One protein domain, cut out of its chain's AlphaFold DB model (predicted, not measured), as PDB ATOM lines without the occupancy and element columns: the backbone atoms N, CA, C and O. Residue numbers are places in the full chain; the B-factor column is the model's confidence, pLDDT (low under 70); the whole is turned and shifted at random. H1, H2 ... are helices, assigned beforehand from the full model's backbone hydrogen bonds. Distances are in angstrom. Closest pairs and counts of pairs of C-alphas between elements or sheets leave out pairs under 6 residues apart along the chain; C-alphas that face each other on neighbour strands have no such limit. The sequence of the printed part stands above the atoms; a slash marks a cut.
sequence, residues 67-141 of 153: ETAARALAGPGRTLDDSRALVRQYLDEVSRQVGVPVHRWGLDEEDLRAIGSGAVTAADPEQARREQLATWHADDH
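This is residues 67 to 141 of the 153 residues of an uncharacterized protein of Pseudonocardia sp. 73-21 (UniProt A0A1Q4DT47). The long helix H2 is the beam of a small, loosely built helical body, with H1 crossing its first part and H3 crossing nearer its middle, while H5 leads away beyond its far end as an arm whose residues 130 to 141 stick out free. After H2 the chain folds back through residues 99 to 108 to reach H3, and the short H4 sits between H3 and the arm. The printed part has 75 residues with five named helices, H1 to H5 in order along the chain, and no named strand: the class is all helix. The whole is loose, with a radius of gyration of the C-alphas of 14.6 A, and spans 51 by 23 by 18 A, the arm adding to its length.

Find C-alpha 67 at (121.414, -12.946, -35.915); there H1 begins, and it runs through residues 67 to 73. Next look at residues 80 to 98 for H2, 26.7 A from C-alpha 80 at (121.176, -19.342, -29.327) to its last C-alpha. H3 holds residues 109 to 117 and measures 12.3 A, and H4 holds residues 119 to 122. From C-alpha 125, H5 runs 25.2 A through residues 125 to 141, to C-alpha 141 at (87.093, 14.886, -36.530).

Start at H2, the hub, which touches three helices. With residues 80 to 87 alone it touches H1, closest at the C-alphas of Ala 70 and Ser 83, 4.8 A apart; they run opposite ways at a steep tilt of 69.8 degrees, only just short of perpendicular. With residues 86 to 90 alone H2 only just touches H3, with 3 pairs of C-alphas within 8 A, the closest being Tyr 90 and Ile 115 at 6.6 A; the angle of 70.5 degrees is only just about perpendicular. H1 and H3 only just touch, also with 3 pairs, the closest C-alphas being those of Ala 69 and Leu 112 at 6.8 A. With residues 90 to 93 alone H2 only just touches H4, again with 3 pairs, closest at the C-alphas of Tyr 90 and Val 120, 7.0 A apart. H5 is close to H2 but not clearly touching, the closest C-alphas being those of Gln 97 and Pro 125 at 7.0 A. Look along the backbones: every O i to N i+4 pair is within hydrogen-bond range in H1, H2 and H3, and 12 of 13 in H5, while H4 is too short for such a pair.

The farthest C-alphas, of Pro 76 and His 141, are 51.8 A apart. The printed part has no cut, and no link is long. Expect pLDDT under 70 at residues 103 to 104, 118 to 129 and 138 to 141.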
ATOM      1  N   GLU A  67     120.365 -12.100 -36.481       84.75
ATOM      2  CA  GLU A  67     121.414 -12.946 -35.915       84.75
ATOM      3  C   GLU A  67     122.168 -12.253 -34.767       84.75
ATOM      4  O   GLU A  67     122.486 -12.885 -33.758       84.75
ATOM      5  N   THR A  68     122.429 -10.948 -34.884       84.62
ATOM      6  CA  THR A  68     123.006 -10.144 -33.794       84.62
ATOM      7  C   THR A  68     122.045 -10.083 -32.607       84.62
ATOM      8  O   THR A  68     122.467 -10.299 -31.471       84.62
ATOM      9  N   ALA A  69     120.753  -9.881 -32.870       84.94
ATOM     10  CA  ALA A  69     119.719  -9.862 -31.844       84.94
ATOM     11  C   ALA A  69     119.584 -11.220 -31.134       84.94
ATOM     12  O   ALA A  69     119.539 -11.282 -29.907       84.94
ATOM     13  N   ALA A  70     119.614 -12.327 -31.885       87.38
ATOM     14  CA  ALA A  70     119.565 -13.666 -31.303       87.38
ATOM     15  C   ALA A  70     120.759 -13.947 -30.376       87.38
ATOM     16  O   ALA A  70     120.590 -14.567 -29.325       87.38
ATOM     17  N   ARG A  71     121.960 -13.462 -30.721       86.75
ATOM     18  CA  ARG A  71     123.133 -13.562 -29.838       86.75
ATOM     19  C   ARG A  71     123.008 -12.690 -28.598       86.75
ATOM     20  O   ARG A  71     123.386 -13.150 -27.530       86.75
ATOM     21  N   ALA A  72     122.467 -11.481 -28.722       85.44
ATOM     22  CA  ALA A  72     122.223 -10.607 -27.574       85.44
ATOM     23  C   ALA A  72     121.208 -11.218 -26.587       85.44
ATOM     24  O   ALA A  72     121.345 -11.058 -25.378       85.44
ATOM     25  N   LEU A  73     120.224 -11.965 -27.097       84.31
ATOM     26  CA  LEU A  73     119.238 -12.694 -26.290       84.31
ATOM     27  C   LEU A  73     119.770 -14.011 -25.707       84.31
ATOM     28  O   LEU A  73     119.188 -14.541 -24.759       84.31
ATOM     29  N   ALA A  74     120.839 -14.575 -26.277       86.31
ATOM     30  CA  ALA A  74     121.468 -15.786 -25.767       86.31
ATOM     31  C   ALA A  74     122.242 -15.459 -24.477       86.31
ATOM     32  O   ALA A  74     123.297 -14.831 -24.498       86.31
ATOM     33  N   GLY A  75     121.696 -15.887 -23.341       80.56
ATOM     34  CA  GLY A  75     122.269 -15.684 -22.011       80.56
ATOM     35  C   GLY A  75     122.371 -16.996 -21.226       80.56
ATOM     36  O   GLY A  75     122.009 -18.051 -21.746       80.56
ATOM     37  N   PRO A  76     122.803 -16.965 -19.950       70.81
ATOM     38  CA  PRO A  76     123.052 -18.155 -19.116       70.81
ATOM     39  C   PRO A  76     121.831 -19.056 -18.809       70.81
ATOM     40  O   PRO A  76     121.932 -19.966 -17.994       70.81
ATOM     41  N   GLY A  77     120.693 -18.852 -19.474       77.25
ATOM     42  CA  GLY A  77     119.509 -19.714 -19.406       77.25
ATOM     43  C   GLY A  77     118.746 -19.846 -20.727       77.25
ATOM     44  O   GLY A  77     117.619 -20.332 -20.719       77.25
ATOM     45  N   ARG A  78     119.312 -19.395 -21.857       83.06
ATOM     46  CA  ARG A  78     118.652 -19.446 -23.170       83.06
ATOM     47  C   ARG A  78     119.670 -19.768 -24.255       83.06
ATOM     48  O   ARG A  78     120.679 -19.076 -24.386       83.06
ATOM     49  N   THR A  79     119.410 -20.826 -25.020       90.44
ATOM     50  CA  THR A  79     120.300 -21.215 -26.114       90.44
ATOM     51  C   THR A  79     120.193 -20.223 -27.273       90.44
ATOM     52  O   THR A  79     119.192 -19.524 -27.426       90.44
ATOM     53  N   LEU A  80     121.222 -20.167 -28.119       87.81
ATOM     54  CA  LEU A  80     121.176 -19.342 -29.327       87.81
ATOM     55  C   LEU A  80     120.059 -19.787 -30.287       87.81
ATOM     56  O   LEU A  80     119.483 -18.945 -30.968       87.81
ATOM     57  N   ASP A  81     119.749 -21.085 -30.340       88.19
ATOM     58  CA  ASP A  81     118.700 -21.616 -31.216       88.19
ATOM     59  C   ASP A  81     117.303 -21.191 -30.741       88.19
ATOM     60  O   ASP A  81     116.524 -20.653 -31.527       88.19
ATOM     61  N   ASP A  82     117.044 -21.278 -29.430       86.56
ATOM     62  CA  ASP A  82     115.828 -20.734 -28.810       86.56
ATOM     63  C   ASP A  82     115.695 -19.225 -29.063       86.56
ATOM     64  O   ASP A  82     114.632 -18.733 -29.446       86.56
ATOM     65  N   SER A  83     116.788 -18.471 -28.908       88.38
ATOM     66  CA  SER A  83     116.800 -17.033 -29.197       88.38
ATOM     67  C   SER A  83     116.513 -16.730 -30.672       88.38
ATOM     68  O   SER A  83     115.772 -15.795 -30.968       88.38
ATOM     69  N   ARG A  84     117.044 -17.524 -31.611       89.25
ATOM     70  CA  ARG A  84     116.734 -17.391 -33.046       89.25
ATOM     71  C   ARG A  84     115.263 -17.679 -33.334       89.25
ATOM     72  O   ARG A  84     114.660 -16.965 -34.135       89.25
ATOM     73  N   ALA A  85     114.686 -18.693 -32.690       88.62
ATOM     74  CA  ALA A  85     113.274 -19.026 -32.841       88.62
ATOM     75  C   ALA A  85     112.370 -17.871 -32.377       88.62
ATOM     76  O   ALA A  85     111.441 -17.505 -33.095       88.62
ATOM     77  N   LEU A  86     112.695 -17.240 -31.243       88.38
ATOM     78  CA  LEU A  86     111.959 -16.084 -30.718       88.38
ATOM     79  C   LEU A  86     112.051 -14.856 -31.630       88.38
ATOM     80  O   LEU A  86     111.032 -14.239 -31.931       88.38
ATOM     81  N   VAL A  87     113.250 -14.528 -32.123       87.81
ATOM     82  CA  VAL A  87     113.433 -13.421 -33.079       87.81
ATOM     83  C   VAL A  87     112.640 -13.681 -34.363       87.81
ATOM     84  O   VAL A  87     111.985 -12.781 -34.883       87.81
ATOM     85  N   ARG A  88     112.647 -14.921 -34.870       88.25
ATOM     86  CA  ARG A  88     111.869 -15.292 -36.060       88.25
ATOM     87  C   ARG A  88     110.365 -15.177 -35.821       88.25
ATOM     88  O   ARG A  88     109.666 -14.686 -36.701       88.25
ATOM     89  N   GLN A  89     109.877 -15.626 -34.666       87.44
ATOM     90  CA  GLN A  89     108.465 -15.522 -34.299       87.44
ATOM     91  C   GLN A  89     108.020 -14.058 -34.212       87.44
ATOM     92  O   GLN A  89     106.985 -13.706 -34.769       87.44
ATOM     93  N   TYR A  90     108.827 -13.207 -33.576       87.38
ATOM     94  CA  TYR A  90     108.582 -11.769 -33.500       87.38
ATOM     95  C   TYR A  90     108.494 -11.129 -34.886       87.38
ATOM     96  O   TYR A  90     107.509 -10.473 -35.201       87.38
ATOM     97  N   LEU A  91     109.482 -11.379 -35.751       88.44
ATOM     98  CA  LEU A  91     109.495 -10.824 -37.105       88.44
ATOM     99  C   LEU A  91     108.314 -11.310 -37.957       88.44
ATOM    100  O   LEU A  91     107.823 -10.554 -38.794       88.44
ATOM    101  N   ASP A  92     107.861 -12.551 -37.773       87.31
ATOM    102  CA  ASP A  92     106.675 -13.087 -38.451       87.31
ATOM    103  C   ASP A  92     105.385 -12.408 -37.965       87.31
ATOM    104  O   ASP A  92     104.558 -12.006 -38.783       87.31
ATOM    105  N   GLU A  93     105.246 -12.206 -36.651       85.25
ATOM    106  CA  GLU A  93     104.109 -11.499 -36.054       85.25
ATOM    107  C   GLU A  93     104.055 -10.038 -36.503       85.25
ATOM    108  O   GLU A  93     103.036  -9.582 -37.019       85.25
ATOM    109  N   VAL A  94     105.179  -9.325 -36.409       84.62
ATOM    110  CA  VAL A  94     105.282  -7.937 -36.869       84.62
ATOM    111  C   VAL A  94     104.996  -7.859 -38.366       84.62
ATOM    112  O   VAL A  94     104.219  -7.006 -38.787       84.62
ATOM    113  N   SER A  95     105.517  -8.791 -39.176       84.88
ATOM    114  CA  SER A  95     105.208  -8.841 -40.616       84.88
ATOM    115  C   SER A  95     103.709  -9.012 -40.877       84.88
ATOM    116  O   SER A  95     103.174  -8.392 -41.797       84.88
ATOM    117  N   ARG A  96     103.016  -9.833 -40.073       82.06
ATOM    118  CA  ARG A  96     101.557  -9.999 -40.150       82.06
ATOM    119  C   ARG A  96     100.817  -8.726 -39.738       82.06
ATOM    120  O   ARG A  96      99.850  -8.366 -40.402       82.06
ATOM    121  N   GLN A  97     101.291  -8.025 -38.712       79.12
ATOM    122  CA  GLN A  97     100.686  -6.789 -38.220       79.12
ATOM    123  C   GLN A  97     100.815  -5.630 -39.217       79.12
ATOM    124  O   GLN A  97      99.836  -4.932 -39.478       79.12
ATOM    125  N   VAL A  98     102.003  -5.432 -39.795       79.94
ATOM    126  CA  VAL A  98     102.257  -4.331 -40.740       79.94
ATOM    127  C   VAL A  98     101.909  -4.682 -42.191       79.94
ATOM    128  O   VAL A  98     101.903  -3.809 -43.056       79.94
ATOM    129  N   GLY A  99     101.623  -5.955 -42.481       79.44
ATOM    130  CA  GLY A  99     101.247  -6.434 -43.814       79.44
ATOM    131  C   GLY A  99     102.394  -6.469 -44.831       79.44
ATOM    132  O   GLY A  99     102.149  -6.684 -46.020       79.44
ATOM    133  N   VAL A 100     103.642  -6.271 -44.392       78.50
ATOM    134  CA  VAL A 100     104.844  -6.319 -45.233       78.50
ATOM    135  C   VAL A 100     105.937  -7.171 -44.587       78.50
ATOM    136  O   VAL A 100     106.044  -7.222 -43.365       78.50
ATOM    137  N   PRO A 101     106.785  -7.840 -45.385       77.75
ATOM    138  CA  PRO A 101     107.901  -8.615 -44.859       77.75
ATOM    139  C   PRO A 101     108.962  -7.726 -44.179       77.75
ATOM    140  O   PRO A 101     109.771  -7.098 -44.863       77.75
ATOM    141  N   VAL A 102     109.017  -7.732 -42.840       79.56
ATOM    142  CA  VAL A 102     109.974  -6.914 -42.057       79.56
ATOM    143  C   VAL A 102     111.306  -7.608 -41.772       79.56
ATOM    144  O   VAL A 102     112.182  -7.050 -41.132       79.56
ATOM    145  N   HIS A 103     111.528  -8.813 -42.294       69.75
ATOM    146  CA  HIS A 103     112.751  -9.592 -42.047       69.75
ATOM    147  C   HIS A 103     114.053  -8.946 -42.567       69.75
ATOM    148  O   HIS A 103     115.138  -9.457 -42.294       69.75
ATOM    149  N   ARG A 104     113.960  -7.859 -43.349       68.06
ATOM    150  CA  ARG A 104     115.112  -7.036 -43.762       68.06
ATOM    151  C   ARG A 104     115.249  -5.732 -42.979       68.06
ATOM    152  O   ARG A 104     116.223  -5.018 -43.194       68.06
ATOM    153  N   TRP A 105     114.270  -5.395 -42.149       80.06
ATOM    154  CA  TRP A 105     114.363  -4.253 -41.254       80.06
ATOM    155  C   TRP A 105     115.238  -4.705 -40.092       80.06
ATOM    156  O   TRP A 105     115.107  -5.836 -39.621       80.06
ATOM    157  N   GLY A 106     116.223  -3.894 -39.719       78.06
ATOM    158  CA  GLY A 106     117.023  -4.259 -38.560       78.06
ATOM    159  C   GLY A 106     116.304  -3.893 -37.274       78.06
ATOM    160  O   GLY A 106     115.425  -3.038 -37.269       78.06
ATOM    161  N   LEU A 107     116.688  -4.606 -36.228       83.69
ATOM    162  CA  LEU A 107     116.084  -4.563 -34.910       83.69
ATOM    163  C   LEU A 107     116.801  -3.534 -34.041       83.69
ATOM    164  O   LEU A 107     118.030  -3.401 -34.115       83.69
ATOM    165  N   ASP A 108     116.052  -2.858 -33.190       84.00
ATOM    166  CA  ASP A 108     116.577  -1.952 -32.180       84.00
ATOM    167  C   ASP A 108     116.448  -2.529 -30.754       84.00
ATOM    168  O   ASP A 108     116.080  -3.686 -30.525       84.00
ATOM    169  N   GLU A 109     116.873  -1.750 -29.760       80.81
ATOM    170  CA  GLU A 109     116.878  -2.177 -28.358       80.81
ATOM    171  C   GLU A 109     115.470  -2.337 -27.764       80.81
ATOM    172  O   GLU A 109     115.290  -3.099 -26.807       80.81
ATOM    173  N   GLU A 110     114.472  -1.632 -28.303       82.25
ATOM    174  CA  GLU A 110     113.073  -1.803 -27.922       82.25
ATOM    175  C   GLU A 110     112.541  -3.142 -28.430       82.25
ATOM    176  O   GLU A 110     111.965  -3.897 -27.638       82.25
ATOM    177  N   ASP A 111     112.843  -3.499 -29.681       84.12
ATOM    178  CA  ASP A 111     112.505  -4.815 -30.229       84.12
ATOM    179  C   ASP A 111     113.085  -5.942 -29.360       84.12
ATOM    180  O   ASP A 111     112.397  -6.894 -28.988       84.12
ATOM    181  N   LEU A 112     114.355  -5.826 -28.964       83.06
ATOM    182  CA  LEU A 112     115.019  -6.796 -28.088       83.06
ATOM    183  C   LEU A 112     114.320  -6.937 -26.729       83.06
ATOM    184  O   LEU A 112     114.170  -8.057 -26.227       83.06
ATOM    185  N   ARG A 113     113.857  -5.830 -26.137       84.25
ATOM    186  CA  ARG A 113     113.060  -5.854 -24.899       84.25
ATOM    187  C   ARG A 113     111.705  -6.526 -25.109       84.25
ATOM    188  O   ARG A 113     111.283  -7.312 -24.253       84.25
ATOM    189  N   ALA A 114     111.038  -6.273 -26.230       83.31
ATOM    190  CA  ALA A 114     109.759  -6.894 -26.565       83.31
ATOM    191  C   ALA A 114     109.901  -8.417 -26.759       83.31
ATOM    192  O   ALA A 114     109.128  -9.193 -26.190       83.31
ATOM    193  N   ILE A 115     110.948  -8.858 -27.467       85.25
ATOM    194  CA  ILE A 115     111.269 -10.279 -27.679       85.25
ATOM    195  C   ILE A 115     111.670 -10.954 -26.357       85.25
ATOM    196  O   ILE A 115     111.265 -12.083 -26.074       85.25
ATOM    197  N   GLY A 116     112.456 -10.269 -25.523       79.81
ATOM    198  CA  GLY A 116     112.902 -10.772 -24.223       79.81
ATOM    199  C   GLY A 116     111.765 -10.961 -23.215       79.81
ATOM    200  O   GLY A 116     111.780 -11.938 -22.464       79.81
ATOM    201  N   SER A 117     110.779 -10.061 -23.227       78.00
ATOM    202  CA  SER A 117     109.607 -10.090 -22.339       78.00
ATOM    203  C   SER A 117     108.455 -10.964 -22.845       78.00
ATOM    204  O   SER A 117     107.580 -11.314 -22.057       78.00
ATOM    205  N   GLY A 118     108.443 -11.332 -24.133       66.56
ATOM    206  CA  GLY A 118     107.334 -12.070 -24.749       66.56
ATOM    207  C   GLY A 118     106.059 -11.236 -24.920       66.56
ATOM    208  O   GLY A 118     104.984 -11.798 -25.120       66.56
ATOM    209  N   ALA A 119     106.159  -9.903 -24.838       59.44
ATOM    210  CA  ALA A 119     105.010  -8.996 -24.857       59.44
ATOM    211  C   ALA A 119     104.197  -9.078 -26.161       59.44
ATOM    212  O   ALA A 119     102.971  -8.997 -26.130       59.44
ATOM    213  N   VAL A 120     104.861  -9.313 -27.296       56.84
ATOM    214  CA  VAL A 120     104.195  -9.427 -28.606       56.84
ATOM    215  C   VAL A 120     103.392 -10.722 -28.747       56.84
ATOM    216  O   VAL A 120     102.384 -10.741 -29.439       56.84
ATOM    217  N   THR A 121     103.763 -11.789 -28.038       54.31
ATOM    218  CA  THR A 121     103.028 -13.063 -28.065       54.31
ATOM    219  C   THR A 121     101.755 -13.038 -27.210       54.31
ATOM    220  O   THR A 121     100.915 -13.924 -27.350       54.31
ATOM    221  N   ALA A 122     101.624 -12.063 -26.303       48.50
ATOM    222  CA  ALA A 122     100.502 -11.936 -25.369       48.50
ATOM    223  C   ALA A 122      99.523 -10.804 -25.725       48.50
ATOM    224  O   ALA A 122      98.387 -10.814 -25.249       48.50
ATOM    225  N   ALA A 123      99.946  -9.831 -26.534       54.59
ATOM    226  CA  ALA A 123      99.073  -8.772 -27.022       54.59
ATOM    227  C   ALA A 123      98.165  -9.323 -28.131       54.59
ATOM    228  O   ALA A 123      98.671  -9.826 -29.129       54.59
ATOM    229  N   ASP A 124      96.840  -9.231 -27.973       60.94
ATOM    230  CA  ASP A 124      95.902  -9.529 -29.060       60.94
ATOM    231  C   ASP A 124      96.079  -8.463 -30.161       60.94
ATOM    232  O   ASP A 124      95.737  -7.290 -29.954       60.94
ATOM    233  N   PRO A 125      96.664  -8.820 -31.320       59.66
ATOM    234  CA  PRO A 125      97.085  -7.835 -32.314       59.66
ATOM    235  C   PRO A 125      95.886  -7.153 -32.985       59.66
ATOM    236  O   PRO A 125      95.984  -6.019 -33.458       59.66
ATOM    237  N   GLU A 126      94.734  -7.821 -32.996       57.69
ATOM    238  CA  GLU A 126      93.486  -7.304 -33.546       57.69
ATOM    239  C   GLU A 126      92.854  -6.258 -32.614       57.69
ATOM    240  O   GLU A 126      92.345  -5.237 -33.082       57.69
ATOM    241  N   GLN A 127      92.938  -6.448 -31.297       63.62
ATOM    242  CA  GLN A 127      92.493  -5.461 -30.318       63.62
ATOM    243  C   GLN A 127      93.354  -4.191 -30.351       63.62
ATOM    244  O   GLN A 127      92.807  -3.092 -30.454       63.62
ATOM    245  N   ALA A 128      94.683  -4.327 -30.382       67.50
ATOM    246  CA  ALA A 128      95.593  -3.181 -30.483       67.50
ATOM    247  C   ALA A 128      95.376  -2.379 -31.782       67.50
ATOM    248  O   ALA A 128      95.399  -1.146 -31.781       67.50
ATOM    249  N   ARG A 129      95.095  -3.069 -32.897       68.56
ATOM    250  CA  ARG A 129      94.756  -2.431 -34.174       68.56
ATOM    251  C   ARG A 129      93.445  -1.648 -34.101       68.56
ATOM    252  O   ARG A 129      93.367  -0.552 -34.647       68.56
ATOM    253  N   ARG A 130      92.416  -2.181 -33.434       71.62
ATOM    254  CA  ARG A 130      91.129  -1.485 -33.248       71.62
ATOM    255  C   ARG A 130      91.280  -0.224 -32.406       71.62
ATOM    256  O   ARG A 130      90.691   0.795 -32.746       71.62
ATOM    257  N   GLU A 131      92.084  -0.278 -31.350       73.75
ATOM    258  CA  GLU A 131      92.366   0.870 -30.483       73.75
ATOM    259  C   GLU A 131      93.182   1.953 -31.214       73.75
ATOM    260  O   GLU A 131      92.865   3.140 -31.108       73.75
ATOM    261  N   GLN A 132      94.159   1.559 -32.043       73.56
ATOM    262  CA  GLN A 132      94.871   2.489 -32.934       73.56
ATOM    263  C   GLN A 132      93.946   3.121 -33.976       73.56
ATOM    264  O   GLN A 132      93.970   4.337 -34.151       73.56
ATOM    265  N   LEU A 133      93.089   2.327 -34.630       75.19
ATOM    266  CA  LEU A 133      92.105   2.844 -35.585       75.19
ATOM    267  C   LEU A 133      91.134   3.820 -34.914       75.19
ATOM    268  O   LEU A 133      90.848   4.869 -35.477       75.19
ATOM    269  N   ALA A 134      90.667   3.520 -33.700       76.31
ATOM    270  CA  ALA A 134      89.816   4.425 -32.932       76.31
ATOM    271  C   ALA A 134      90.534   5.738 -32.578       76.31
ATOM    272  O   ALA A 134      89.924   6.802 -32.645       76.31
ATOM    273  N   THR A 135      91.829   5.675 -32.260       79.88
ATOM    274  CA  THR A 135      92.653   6.857 -31.965       79.88
ATOM    275  C   THR A 135      92.837   7.735 -33.204       79.88
ATOM    276  O   THR A 135      92.656   8.945 -33.124       79.88
ATOM    277  N   TRP A 136      93.122   7.146 -34.370       75.62
ATOM    278  CA  TRP A 136      93.252   7.900 -35.624       75.62
ATOM    279  C   TRP A 136      91.921   8.477 -36.107       75.62
ATOM    280  O   TRP A 136      91.879   9.618 -36.552       75.62
ATOM    281  N   HIS A 137      90.818   7.735 -35.968       72.25
ATOM    282  CA  HIS A 137      89.488   8.263 -36.279       72.25
ATOM    283  C   HIS A 137      89.067   9.393 -35.333       72.25
ATOM    284  O   HIS A 137      88.360  10.301 -35.759       72.25
ATOM    285  N   ALA A 138      89.503   9.372 -34.072       67.12
ATOM    286  CA  ALA A 138      89.241  10.462 -33.136       67.12
ATOM    287  C   ALA A 138      89.991  11.758 -33.504       67.12
ATOM    288  O   ALA A 138      89.465  12.841 -33.256       67.12
ATOM    289  N   ASP A 139      91.171  11.651 -34.122       64.19
ATOM    290  CA  ASP A 139      91.985  12.793 -34.571       64.19
ATOM    291  C   ASP A 139      91.439  13.437 -35.871       64.19
ATOM    292  O   ASP A 139      91.556  14.644 -36.078       64.19
ATOM    293  N   ASP A 140      90.746  12.661 -36.716       56.62
ATOM    294  CA  ASP A 140      90.209  13.104 -38.017       56.62
ATOM    295  C   ASP A 140      88.940  13.986 -37.911       56.62
ATOM    296  O   ASP A 140      88.539  14.651 -38.866       56.62
ATOM    297  N   HIS A 141      88.315  14.087 -36.732       51.47
ATOM    298  CA  HIS A 141      87.093  14.886 -36.530       51.47
ATOM    299  C   HIS A 141      87.315  16.415 -36.427       51.47
ATOM    300  O   HIS A 141      86.385  17.155 -36.103       51.47
TER     301      HIS A 141